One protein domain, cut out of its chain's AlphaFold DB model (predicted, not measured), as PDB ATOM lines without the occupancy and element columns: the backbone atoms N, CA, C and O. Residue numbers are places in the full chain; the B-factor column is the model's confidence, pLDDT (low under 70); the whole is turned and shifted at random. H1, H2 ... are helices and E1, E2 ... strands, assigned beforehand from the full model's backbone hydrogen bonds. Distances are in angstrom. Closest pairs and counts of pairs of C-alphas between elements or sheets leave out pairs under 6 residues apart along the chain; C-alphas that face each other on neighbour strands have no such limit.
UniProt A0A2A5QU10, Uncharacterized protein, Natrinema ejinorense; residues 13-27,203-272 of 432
ATOM      1  N   LEU A  13      84.452 122.661 114.973       91.94
ATOM      2  CA  LEU A  13      84.254 121.332 115.533       91.94
ATOM      3  C   LEU A  13      83.140 120.652 114.738       91.94
ATOM      4  O   LEU A  13      82.025 121.169 114.696       91.94
ATOM      5  N   ALA A  14      83.413 119.493 114.148       91.75
ATOM      6  CA  ALA A  14      82.384 118.689 113.501       91.75
ATOM      7  C   ALA A  14      82.147 117.382 114.260       91.75
ATOM      8  O   ALA A  14      83.035 116.851 114.929       91.75
ATOM      9  N   GLY A  15      80.937 116.849 114.140       89.81
ATOM     10  CA  GLY A  15      80.591 115.547 114.685       89.81
ATOM     11  C   GLY A  15      79.405 114.922 113.965       89.81
ATOM     12  O   GLY A  15      78.521 115.619 113.471       89.81
ATOM     13  N   ALA A  16      79.384 113.593 113.937       90.31
ATOM     14  CA  ALA A  16      78.282 112.799 113.418       90.31
ATOM     15  C   ALA A  16      77.824 111.737 114.425       90.31
ATOM     16  O   ALA A  16      78.607 110.891 114.849       90.31
ATOM     17  N   ALA A  17      76.534 111.729 114.752       88.56
ATOM     18  CA  ALA A  17      75.922 110.696 115.581       88.56
ATOM     19  C   ALA A  17      74.895 109.902 114.760       88.56
ATOM     20  O   ALA A  17      74.108 110.512 114.033       88.56
ATOM     21  N   PRO A  18      74.837 108.561 114.872       91.25
ATOM     22  CA  PRO A  18      73.743 107.795 114.286       91.25
ATOM     23  C   PRO A  18      72.383 108.322 114.766       91.25
ATOM     24  O   PRO A  18      72.170 108.522 115.963       91.25
ATOM     25  N   ALA A  19      71.431 108.515 113.853       89.62
ATOM     26  CA  ALA A  19      70.108 109.047 114.186       89.62
ATOM     27  C   ALA A  19      69.366 108.168 115.217       89.62
ATOM     28  O   ALA A  19      68.646 108.678 116.075       89.62
ATOM     29  N   GLU A  20      69.611 106.852 115.194       86.44
ATOM     30  CA  GLU A  20      69.049 105.876 116.142       86.44
ATOM     31  C   GLU A  20      69.532 106.068 117.584       86.44
ATOM     32  O   GLU A  20      68.802 105.741 118.519       86.44
ATOM     33  N   THR A  21      70.729 106.618 117.789       83.31
ATOM     34  CA  THR A  21      71.270 106.889 119.129       83.31
ATOM     35  C   THR A  21      71.105 108.347 119.545       83.31
ATOM     36  O   THR A  21      71.298 108.674 120.718       83.31
ATOM     37  N   HIS A  22      70.700 109.225 118.625       81.50
ATOM     38  CA  HIS A  22      70.483 110.634 118.916       81.50
ATOM     39  C   HIS A  22      69.202 110.830 119.761       81.50
ATOM     40  O   HIS A  22      68.105 110.476 119.308       81.50
ATOM     41  N   PRO A  23      69.268 111.414 120.977       72.12
ATOM     42  CA  PRO A  23      68.123 111.476 121.896       72.12
ATOM     43  C   PRO A  23      66.899 112.232 121.365       72.12
ATOM     44  O   PRO A  23      65.771 111.917 121.743       72.12
ATOM     45  N   GLY A  24      67.110 113.237 120.508       75.88
ATOM     46  CA  GLY A  24      66.023 114.006 119.895       75.88
ATOM     47  C   GLY A  24      65.328 113.256 118.758       75.88
ATOM     48  O   GLY A  24      64.102 113.282 118.670       75.88
ATOM     49  N   LEU A  25      66.102 112.545 117.931       81.69
ATOM     50  CA  LEU A  25      65.602 111.882 116.720       81.69
ATOM     51  C   LEU A  25      65.004 110.512 117.041       81.69
ATOM     52  O   LEU A  25      63.897 110.213 116.607       81.69
ATOM     53  N   SER A  26      65.668 109.719 117.886       79.62
ATOM     54  CA  SER A  26      65.174 108.402 118.324       79.62
ATOM     55  C   SER A  26      63.775 108.457 118.952       79.62
ATOM     56  O   SER A  26      62.980 107.542 118.777       79.62
ATOM     57  N   ARG A  27      63.427 109.552 119.641       78.06
ATOM     58  CA  ARG A  27      62.093 109.754 120.238       78.06
ATOM     59  C   ARG A  27      61.001 110.116 119.233       78.06
ATOM     60  O   ARG A  27      59.827 109.967 119.557       78.06
ATOM     61  N   GLU A 203      64.245 115.279 105.803       91.88
ATOM     62  CA  GLU A 203      64.965 114.959 104.567       91.88
ATOM     63  C   GLU A 203      66.242 114.161 104.869       91.88
ATOM     64  O   GLU A 203      66.946 114.440 105.846       91.88
ATOM     65  N   VAL A 204      66.533 113.157 104.036       94.75
ATOM     66  CA  VAL A 204      67.709 112.292 104.186       94.75
ATOM     67  C   VAL A 204      68.516 112.304 102.896       94.75
ATOM     68  O   VAL A 204      68.156 111.667 101.905       94.75
ATOM     69  N   LEU A 205      69.654 112.986 102.936       95.31
ATOM     70  CA  LEU A 205      70.591 113.083 101.828       95.31
ATOM     71  C   LEU A 205      71.451 111.826 101.750       95.31
ATOM     72  O   LEU A 205      71.995 111.370 102.752       95.31
ATOM     73  N   ASP A 206      71.612 111.274 100.552       95.62
ATOM     74  CA  ASP A 206      72.536 110.166 100.330       95.62
ATOM     75  C   ASP A 206      73.946 110.706 100.074       95.62
ATOM     76  O   ASP A 206      74.162 111.399  99.076       95.62
ATOM     77  N   ALA A 207      74.900 110.407 100.962       93.19
ATOM     78  CA  ALA A 207      76.260 110.934 100.878       93.19
ATOM     79  C   ALA A 207      76.944 110.576  99.549       93.19
ATOM     80  O   ALA A 207      77.700 111.381  99.010       93.19
ATOM     81  N   GLU A 208      76.636 109.406  98.973       92.06
ATOM     82  CA  GLU A 208      77.212 108.957  97.698       92.06
ATOM     83  C   GLU A 208      76.741 109.789  96.492       92.06
ATOM     84  O   GLU A 208      77.374 109.758  95.434       92.06
ATOM     85  N   ALA A 209      75.631 110.518  96.631       94.44
ATOM     86  CA  ALA A 209      75.070 111.367  95.583       94.44
ATOM     87  C   ALA A 209      75.543 112.831  95.662       94.44
ATOM     88  O   ALA A 209      75.214 113.615  94.768       94.44
ATOM     89  N   LEU A 210      76.280 113.200  96.715       95.12
ATOM     90  CA  LEU A 210      76.789 114.555  96.934       95.12
ATOM     91  C   LEU A 210      78.065 114.827  96.123       95.12
ATOM     92  O   LEU A 210      78.700 113.915  95.590       95.12
ATOM     93  N   GLU A 211      78.432 116.106  96.017       96.31
ATOM     94  CA  GLU A 211      79.698 116.517  95.405       96.31
ATOM     95  C   GLU A 211      80.895 115.944  96.180       96.31
ATOM     96  O   GLU A 211      80.818 115.721  97.389       96.31
ATOM     97  N   ASP A 212      81.997 115.666  95.474       96.00
ATOM     98  CA  ASP A 212      83.133 114.917  96.029       96.00
ATOM     99  C   ASP A 212      83.736 115.574  97.279       96.00
ATOM    100  O   ASP A 212      84.100 114.868  98.213       96.00
ATOM    101  N   ASP A 213      83.807 116.904  97.325       95.94
ATOM    102  CA  ASP A 213      84.356 117.652  98.457       95.94
ATOM    103  C   ASP A 213      83.480 117.543  99.715       95.94
ATOM    104  O   ASP A 213      83.989 117.269 100.802       95.94
ATOM    105  N   LEU A 214      82.162 117.700  99.569       96.56
ATOM    106  CA  LEU A 214      81.200 117.532 100.654       96.56
ATOM    107  C   LEU A 214      81.133 116.074 101.110       96.56
ATOM    108  O   LEU A 214      81.100 115.806 102.309       96.56
ATOM    109  N   ARG A 215      81.140 115.128 100.168       96.31
ATOM    110  CA  ARG A 215      81.135 113.696 100.468       96.31
ATOM    111  C   ARG A 215      82.378 113.294 101.262       96.31
ATOM    112  O   ARG A 215      82.232 112.676 102.310       96.31
ATOM    113  N   GLU A 216      83.574 113.678 100.811       95.56
ATOM    114  CA  GLU A 216      84.834 113.396 101.514       95.56
ATOM    115  C   GLU A 216      84.856 114.022 102.916       95.56
ATOM    116  O   GLU A 216      85.300 113.387 103.873       95.56
ATOM    117  N   PHE A 217      84.328 115.243 103.062       95.75
ATOM    118  CA  PHE A 217      84.177 115.884 104.366       95.75
ATOM    119  C   PHE A 217      83.243 115.092 105.293       95.75
ATOM    120  O   PHE A 217      83.624 114.769 106.415       95.75
ATOM    121  N   LEU A 218      82.037 114.743 104.835       95.25
ATOM    122  CA  LEU A 218      81.059 114.000 105.635       95.25
ATOM    123  C   LEU A 218      81.560 112.595 105.997       95.25
ATOM    124  O   LEU A 218      81.365 112.160 107.130       95.25
ATOM    125  N   GLU A 219      82.228 111.902 105.071       94.12
ATOM    126  CA  GLU A 219      82.890 110.619 105.333       94.12
ATOM    127  C   GLU A 219      83.926 110.763 106.456       94.12
ATOM    128  O   GLU A 219      83.875 110.001 107.418       94.12
ATOM    129  N   ALA A 220      84.785 111.787 106.407       92.38
ATOM    130  CA  ALA A 220      85.783 112.031 107.447       92.38
ATOM    131  C   ALA A 220      85.156 112.324 108.825       92.38
ATOM    132  O   ALA A 220      85.619 111.789 109.832       92.38
ATOM    133  N   VAL A 221      84.083 113.125 108.873       92.62
ATOM    134  CA  VAL A 221      83.351 113.436 110.117       92.62
ATOM    135  C   VAL A 221      82.625 112.204 110.678       92.62
ATOM    136  O   VAL A 221      82.513 112.033 111.890       92.62
ATOM    137  N   ILE A 222      82.119 111.320 109.815       91.62
ATOM    138  CA  ILE A 222      81.474 110.069 110.237       91.62
ATOM    139  C   ILE A 222      82.517 109.062 110.736       91.62
ATOM    140  O   ILE A 222      82.308 108.422 111.767       91.62
ATOM    141  N   GLU A 223      83.648 108.935 110.041       88.94
ATOM    142  CA  GLU A 223      84.743 108.034 110.407       88.94
ATOM    143  C   GLU A 223      85.456 108.455 111.694       88.94
ATOM    144  O   GLU A 223      85.911 107.588 112.443       88.94
ATOM    145  N   SER A 224      85.526 109.758 111.993       83.06
ATOM    146  CA  SER A 224      86.073 110.233 113.268       83.06
ATOM    147  C   SER A 224      85.235 109.790 114.468       83.06
ATOM    148  O   SER A 224      85.755 109.695 115.579       83.06
ATOM    149  N   GLY A 225      83.946 109.509 114.240       70.81
ATOM    150  CA  GLY A 225      82.974 109.185 115.272       70.81
ATOM    151  C   GLY A 225      82.632 110.377 116.170       70.81
ATOM    152  O   GLY A 225      83.173 111.475 116.046       70.81
ATOM    153  N   THR A 226      81.710 110.149 117.105       65.88
ATOM    154  CA  THR A 226      81.387 111.091 118.182       65.88
ATOM    155  C   THR A 226      81.397 110.365 119.511       65.88
ATOM    156  O   THR A 226      80.624 109.422 119.699       65.88
ATOM    157  N   GLY A 227      82.215 110.820 120.455       60.62
ATOM    158  CA  GLY A 227      82.153 110.329 121.824       60.62
ATOM    159  C   GLY A 227      83.440 110.523 122.607       60.62
ATOM    160  O   GLY A 227      84.470 110.916 122.071       60.62
ATOM    161  N   ALA A 228      83.350 110.185 123.888       56.81
ATOM    162  CA  ALA A 228      84.428 110.294 124.865       56.81
ATOM    163  C   ALA A 228      85.657 109.429 124.502       56.81
ATOM    164  O   ALA A 228      86.792 109.774 124.830       56.81
ATOM    165  N   ASP A 229      85.424 108.327 123.788       61.81
ATOM    166  CA  ASP A 229      86.435 107.330 123.423       61.81
ATOM    167  C   ASP A 229      87.104 107.634 122.070       61.81
ATOM    168  O   ASP A 229      87.828 106.803 121.523       61.81
ATOM    169  N   SER A 230      86.818 108.794 121.478       66.50
ATOM    170  CA  SER A 230      87.323 109.189 120.164       66.50
ATOM    171  C   SER A 230      87.840 110.627 120.211       66.50
ATOM    172  O   SER A 230      87.330 111.448 120.979       66.50
ATOM    173  N   PRO A 231      88.887 110.959 119.438       71.12
ATOM    174  CA  PRO A 231      89.333 112.338 119.329       71.12
ATOM    175  C   PRO A 231      88.223 113.204 118.731       71.12
ATOM    176  O   PRO A 231      87.439 112.758 117.896       71.12
ATOM    177  N   SER A 232      88.174 114.467 119.148       81.81
ATOM    178  CA  SER A 232      87.314 115.450 118.490       81.81
ATOM    179  C   SER A 232      87.755 115.652 117.042       81.81
ATOM    180  O   SER A 232      88.953 115.664 116.765       81.81
ATOM    181  N   PHE A 233      86.811 115.858 116.126       88.88
ATOM    182  CA  PHE A 233      87.137 116.243 114.757       88.88
ATOM    183  C   PHE A 233      87.130 117.765 114.641       88.88
ATOM    184  O   PHE A 233      86.078 118.398 114.541       88.88
ATOM    185  N   VAL A 234      88.321 118.353 114.711       91.12
ATOM    186  CA  VAL A 234      88.531 119.792 114.527       91.12
ATOM    187  C   VAL A 234      89.072 120.053 113.127       91.12
ATOM    188  O   VAL A 234      89.833 119.248 112.595       91.12
ATOM    189  N   THR A 235      88.651 121.146 112.498       91.81
ATOM    190  CA  THR A 235      89.045 121.449 111.116       91.81
ATOM    191  C   THR A 235      88.894 122.931 110.797       91.81
ATOM    192  O   THR A 235      88.027 123.611 111.337       91.81
ATOM    193  N   ASP A 236      89.720 123.424 109.877       92.12
ATOM    194  CA  ASP A 236      89.553 124.734 109.232       92.12
ATOM    195  C   ASP A 236      88.878 124.631 107.856       92.12
ATOM    196  O   ASP A 236      88.582 125.640 107.219       92.12
ATOM    197  N   ASN A 237      88.667 123.409 107.363       91.00
ATOM    198  CA  ASN A 237      88.265 123.141 105.987       91.00
ATOM    199  C   ASN A 237      86.864 122.527 105.955       91.00
ATOM    200  O   ASN A 237      86.712 121.329 105.714       91.00
ATOM    201  N   VAL A 238      85.850 123.350 106.208       94.50
ATOM    202  CA  VAL A 238      84.448 122.991 105.959       94.50
ATOM    203  C   VAL A 238      84.084 123.479 104.553       94.50
ATOM    204  O   VAL A 238      84.216 124.676 104.287       94.50
ATOM    205  N   PRO A 239      83.675 122.592 103.627       95.31
ATOM    206  CA  PRO A 239      83.241 123.006 102.294       95.31
ATOM    207  C   PRO A 239      82.046 123.967 102.364       95.31
ATOM    208  O   PRO A 239      81.126 123.747 103.146       95.31
ATOM    209  N   GLU A 240      82.010 125.002 101.519       93.38
ATOM    210  CA  GLU A 240      80.882 125.955 101.464       93.38
ATOM    211  C   GLU A 240      79.547 125.239 101.179       93.38
ATOM    212  O   GLU A 240      78.518 125.563 101.771       93.38
ATOM    213  N   SER A 241      79.595 124.175 100.371       93.62
ATOM    214  CA  SER A 241      78.464 123.299 100.051       93.62
ATOM    215  C   SER A 241      77.833 122.625 101.278       93.62
ATOM    216  O   SER A 241      76.648 122.291 101.230       93.62
ATOM    217  N   TYR A 242      78.560 122.476 102.396       93.94
ATOM    218  CA  TYR A 242      77.990 122.004 103.664       93.94
ATOM    219  C   TYR A 242      76.917 122.968 104.180       93.94
ATOM    220  O   TYR A 242      75.825 122.532 104.541       93.94
ATOM    221  N   PHE A 243      77.187 124.274 104.163       91.50
ATOM    222  CA  PHE A 243      76.244 125.289 104.639       91.50
ATOM    223  C   PHE A 243      75.054 125.468 103.693       91.50
ATOM    224  O   PHE A 243      73.945 125.760 104.130       91.50
ATOM    225  N   GLU A 244      75.260 125.238 102.396       90.50
ATOM    226  CA  GLU A 244      74.202 125.337 101.385       90.50
ATOM    227  C   GLU A 244      73.299 124.098 101.308       90.50
ATOM    228  O   GLU A 244      72.196 124.190 100.770       90.50
ATOM    229  N   THR A 245      73.760 122.948 101.815       90.31
ATOM    230  CA  THR A 245      73.090 121.651 101.610       90.31
ATOM    231  C   THR A 245      72.706 120.954 102.910       90.31
ATOM    232  O   THR A 245      71.614 120.403 102.998       90.31
ATOM    233  N   VAL A 246      73.581 120.965 103.918       90.00
ATOM    234  CA  VAL A 246      73.397 120.212 105.169       90.00
ATOM    235  C   VAL A 246      72.995 121.124 106.318       90.00
ATOM    236  O   VAL A 246      72.019 120.831 106.992       90.00
ATOM    237  N   ALA A 247      73.676 122.252 106.518       86.56
ATOM    238  CA  ALA A 247      73.333 123.225 107.561       86.56
ATOM    239  C   ALA A 247      72.340 124.292 107.070       86.56
ATOM    240  O   ALA A 247      72.421 125.457 107.455       86.56
ATOM    241  N   VAL A 248      71.395 123.900 106.209       78.38
ATOM    242  CA  VAL A 248      70.335 124.795 105.727       78.38
ATOM    243  C   VAL A 248      69.369 125.065 106.875       78.38
ATOM    244  O   VAL A 248      68.371 124.369 107.055       78.38
ATOM    245  N   GLU A 249      69.674 126.082 107.673       62.22
ATOM    246  CA  GLU A 249      68.773 126.562 108.708       62.22
ATOM    247  C   GLU A 249      67.621 127.333 108.061       62.22
ATOM    248  O   GLU A 249      67.804 128.311 107.331       62.22
ATOM    249  N   SER A 250      66.397 126.890 108.328       58.66
ATOM    250  CA  SER A 250      65.206 127.681 108.051       58.66
ATOM    251  C   SER A 250      64.301 127.643 109.268       58.66
ATOM    252  O   SER A 250      64.198 126.610 109.923       58.66
ATOM    253  N   ASP A 251      63.567 128.730 109.512       55.81
ATOM    254  CA  ASP A 251      62.604 128.832 110.621       55.81
ATOM    255  C   ASP A 251      61.514 127.735 110.595       55.81
ATOM    256  O   ASP A 251      60.715 127.617 111.522       55.81
ATOM    257  N   VAL A 252      61.436 126.953 109.511       57.56
ATOM    258  CA  VAL A 252      60.350 126.011 109.219       57.56
ATOM    259  C   VAL A 252      60.843 124.568 109.028       57.56
ATOM    260  O   VAL A 252      60.021 123.652 109.047       57.56
ATOM    261  N   ARG A 253      62.146 124.321 108.825       66.38
ATOM    262  CA  ARG A 253      62.682 122.979 108.518       66.38
ATOM    263  C   ARG A 253      63.952 122.678 109.298       66.38
ATOM    264  O   ARG A 253      64.880 123.482 109.298       66.38
ATOM    265  N   GLU A 254      63.974 121.493 109.903       80.19
ATOM    266  CA  GLU A 254      65.163 120.928 110.542       80.19
ATOM    267  C   GLU A 254      66.226 120.606 109.463       80.19
ATOM    268  O   GLU A 254      65.847 120.169 108.370       80.19
ATOM    269  N   PRO A 255      67.529 120.817 109.736       86.31
ATOM    270  CA  PRO A 255      68.615 120.527 108.787       86.31
ATOM    271  C   PRO A 255      68.586 119.061 108.334       86.31
ATOM    272  O   PRO A 255      68.376 118.225 109.197       86.31
ATOM    273  N   PRO A 256      68.800 118.682 107.063       92.50
ATOM    274  CA  PRO A 256      68.698 117.284 106.620       92.50
ATOM    275  C   PRO A 256      69.651 116.309 107.342       92.50
ATOM    276  O   PRO A 256      70.727 116.677 107.812       92.50
ATOM    277  N   LEU A 257      69.264 115.030 107.394       94.12
ATOM    278  CA  LEU A 257      70.132 113.932 107.836       94.12
ATOM    279  C   LEU A 257      70.975 113.407 106.671       94.12
ATOM    280  O   LEU A 257      70.626 113.583 105.506       94.12
ATOM    281  N   VAL A 258      72.060 112.700 106.983       95.19
ATOM    282  CA  VAL A 258      72.977 112.141 105.982       95.19
ATOM    283  C   VAL A 258      73.003 110.620 106.081       95.19
ATOM    284  O   VAL A 258      73.350 110.065 107.122       95.19
ATOM    285  N   ARG A 259      72.676 109.917 104.996       96.19
ATOM    286  CA  ARG A 259      72.872 108.470 104.868       96.19
ATOM    287  C   ARG A 259      74.272 108.189 104.329       96.19
ATOM    288  O   ARG A 259      74.627 108.659 103.256       96.19
ATOM    289  N   SER A 260      75.032 107.364 105.041       94.81
ATOM    290  CA  SER A 260      76.319 106.830 104.589       94.81
ATOM    291  C   SER A 260      76.417 105.350 104.943       94.81
ATOM    292  O   SER A 260      76.082 104.947 106.059       94.81
ATOM    293  N   ASN A 261      76.820 104.513 103.980       91.19
ATOM    294  CA  ASN A 261      76.947 103.060 104.152       91.19
ATOM    295  C   ASN A 261      75.696 102.390 104.769       91.19
ATOM    296  O   ASN A 261      75.792 101.467 105.578       91.19
ATOM    297  N   GLY A 262      74.502 102.875 104.406       90.69
ATOM    298  CA  GLY A 262      73.215 102.367 104.899       90.69
ATOM    299  C   GLY A 262      72.831 102.799 106.320       90.69
ATOM    300  O   GLY A 262      71.772 102.399 106.792       90.69
ATOM    301  N   THR A 263      73.647 103.616 106.992       94.25
ATOM    302  CA  THR A 263      73.328 104.206 108.301       94.25
ATOM    303  C   THR A 263      73.000 105.687 108.133       94.25
ATOM    304  O   THR A 263      73.655 106.381 107.358       94.25
ATOM    305  N   VAL A 264      71.974 106.172 108.836       95.06
ATOM    306  CA  VAL A 264      71.572 107.587 108.824       95.06
ATOM    307  C   VAL A 264      72.193 108.300 110.021       95.06
ATOM    308  O   VAL A 264      72.063 107.840 111.158       95.06
ATOM    309  N   TYR A 265      72.848 109.425 109.763       93.31
ATOM    310  CA  TYR A 265      73.576 110.231 110.730       93.31
ATOM    311  C   TYR A 265      72.985 111.633 110.821       93.31
ATOM    312  O   TYR A 265      72.605 112.242 109.820       93.31
ATOM    313  N   TYR A 266      72.966 112.156 112.039       91.06
ATOM    314  CA  TYR A 266      72.889 113.581 112.300       91.06
ATOM    315  C   TYR A 266      74.312 114.135 112.300       91.06
ATOM    316  O   TYR A 266      75.131 113.697 113.111       91.06
ATOM    317  N   VAL A 267      74.607 115.059 111.385       91.19
ATOM    318  CA  VAL A 267      75.924 115.691 111.252       91.19
ATOM    319  C   VAL A 267      75.805 117.160 111.613       91.19
ATOM    320  O   VAL A 267      75.007 117.882 111.021       91.19
ATOM    321  N   ASN A 268      76.626 117.606 112.555       88.56
ATOM    322  CA  ASN A 268      76.667 118.989 113.003       88.56
ATOM    323  C   ASN A 268      78.089 119.539 112.883       88.56
ATOM    324  O   ASN A 268      79.059 118.843 113.187       88.56
ATOM    325  N   VAL A 269      78.187 120.799 112.475       90.56
ATOM    326  CA  VAL A 269      79.412 121.587 112.458       90.56
ATOM    327  C   VAL A 269      79.141 122.848 113.253       90.56
ATOM    328  O   VAL A 269      78.208 123.592 112.971       90.56
ATOM    329  N   SER A 270      79.975 123.087 114.250       88.50
ATOM    330  CA  SER A 270      79.916 124.275 115.085       88.50
ATOM    331  C   SER A 270      81.172 125.103 114.850       88.50
ATOM    332  O   SER A 270      82.281 124.562 114.828       88.50
ATOM    333  N   GLU A 271      80.994 126.403 114.648       90.50
ATOM    334  CA  GLU A 271      82.091 127.358 114.504       90.50
ATOM    335  C   GLU A 271      82.671 127.705 115.882       90.50
ATOM    336  O   GLU A 271      81.953 127.865 116.870       90.50
ATOM    337  N   GLY A 272      83.996 127.742 115.956       85.50
ATOM    338  CA  GLY A 272      84.760 128.136 117.124       85.50
ATOM    339  C   GLY A 272      85.135 129.605 117.039       85.50
ATOM    340  O   GLY A 272      86.108 129.964 116.374       85.50
TER     341      GLY A 272
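AT A GLANCE: This is residues 13 to 27 and 203 to 272 of the 432 residues of an uncharacterized protein of Natrinema ejinorense (UniProt A0A2A5QU10). A strongly twisted sheet of five strands curls round one helix, H2, which packs on one face of it and comes closest to E1. The short helix H3 comes close to H2 at about a right angle, and the still shorter H1 lies away from H2 and H3, past the end of E1. The printed part has 85 residues with three named helices and five named strands, in the order E1 H1 E2 H2 E3 H3 E4 E5. The sheet is mixed, in the order E2 E4 E5 E1 E3, and the class is mixed, helices and strands. The whole is compact, with a radius of gyration of the C-alphas of 12.2 A, and rounded, spanning 34 by 32 by 27 A.

HOW THE PARTS SIT: E1, residues 13 to 18, is an inner strand and the antiparallel neighbour of E5, residues 263 to 271, at 160 degrees, with N 15 and O 268 2.9 A apart. On the other side of E1 is the edge strand E3, residues 233 to 235, antiparallel at 142 degrees, with N 14 and O 233 2.9 A apart. E5 is staggered: it pairs with E1 over residues 265 to 270 and with E4, residues 257 to 260, over residues 263 to 265. E4 and E5 form a hairpin, antiparallel at 122 degrees, with N 258 and O 265 2.9 A apart. The edge strand E2, residues 204 to 206, is parallel to E4 at 31 degrees, with N 205 and O 257 2.8 A apart. H2, residues 212 to 223, is on the sheet, making two layers, a helix on one face of a sheet; its closest C-alphas to E1 are those of Ile 222 and Ala 16, 5.3 A apart. H3, residues 240 to 245, is close to H2 but not clearly touching, about perpendicular at 82 degrees, and the closest C-alphas, of Tyr 242 and Leu 214, are 6.3 A apart. H3 is only just not on the sheet, with 4 pairs of C-alphas within 10 A. H1, residues 23 to 26, is not on the sheet and is apart from H2 and H3. In H2 and H3 every O i to N i+4 pair is within hydrogen-bond range; H1 is too short for such a pair, and its one O i to N i+3 pair is not within range.

IN THESE COORDINATES: E1 begins at C-alpha 13, (84.254, 121.332, 115.533), and is 17.2 A long; H1 measures 5.6 A and E2 6.5 A. H2 runs 16.0 A from C-alpha 212 at (83.133, 114.917, 96.029). E3 measures 6.6 A, H3 8.9 A and E4 10.0 A. E5, the longest strand, runs 25.5 A to C-alpha 271 at (82.091, 127.358, 114.504).

THE WHOLE: The C-alphas farthest apart, of Asp 229 and Val 252, are 35.1 A apart. Residues 28 to 202 are not printed, and C-alphas 27 and 203 stand 16.8 A apart across that cut. The link from H3 to E4, 11 residues, is long. The mean pLDDT of the printed part is 86.5, and residues 226 to 230 and 249 to 253 are under 70.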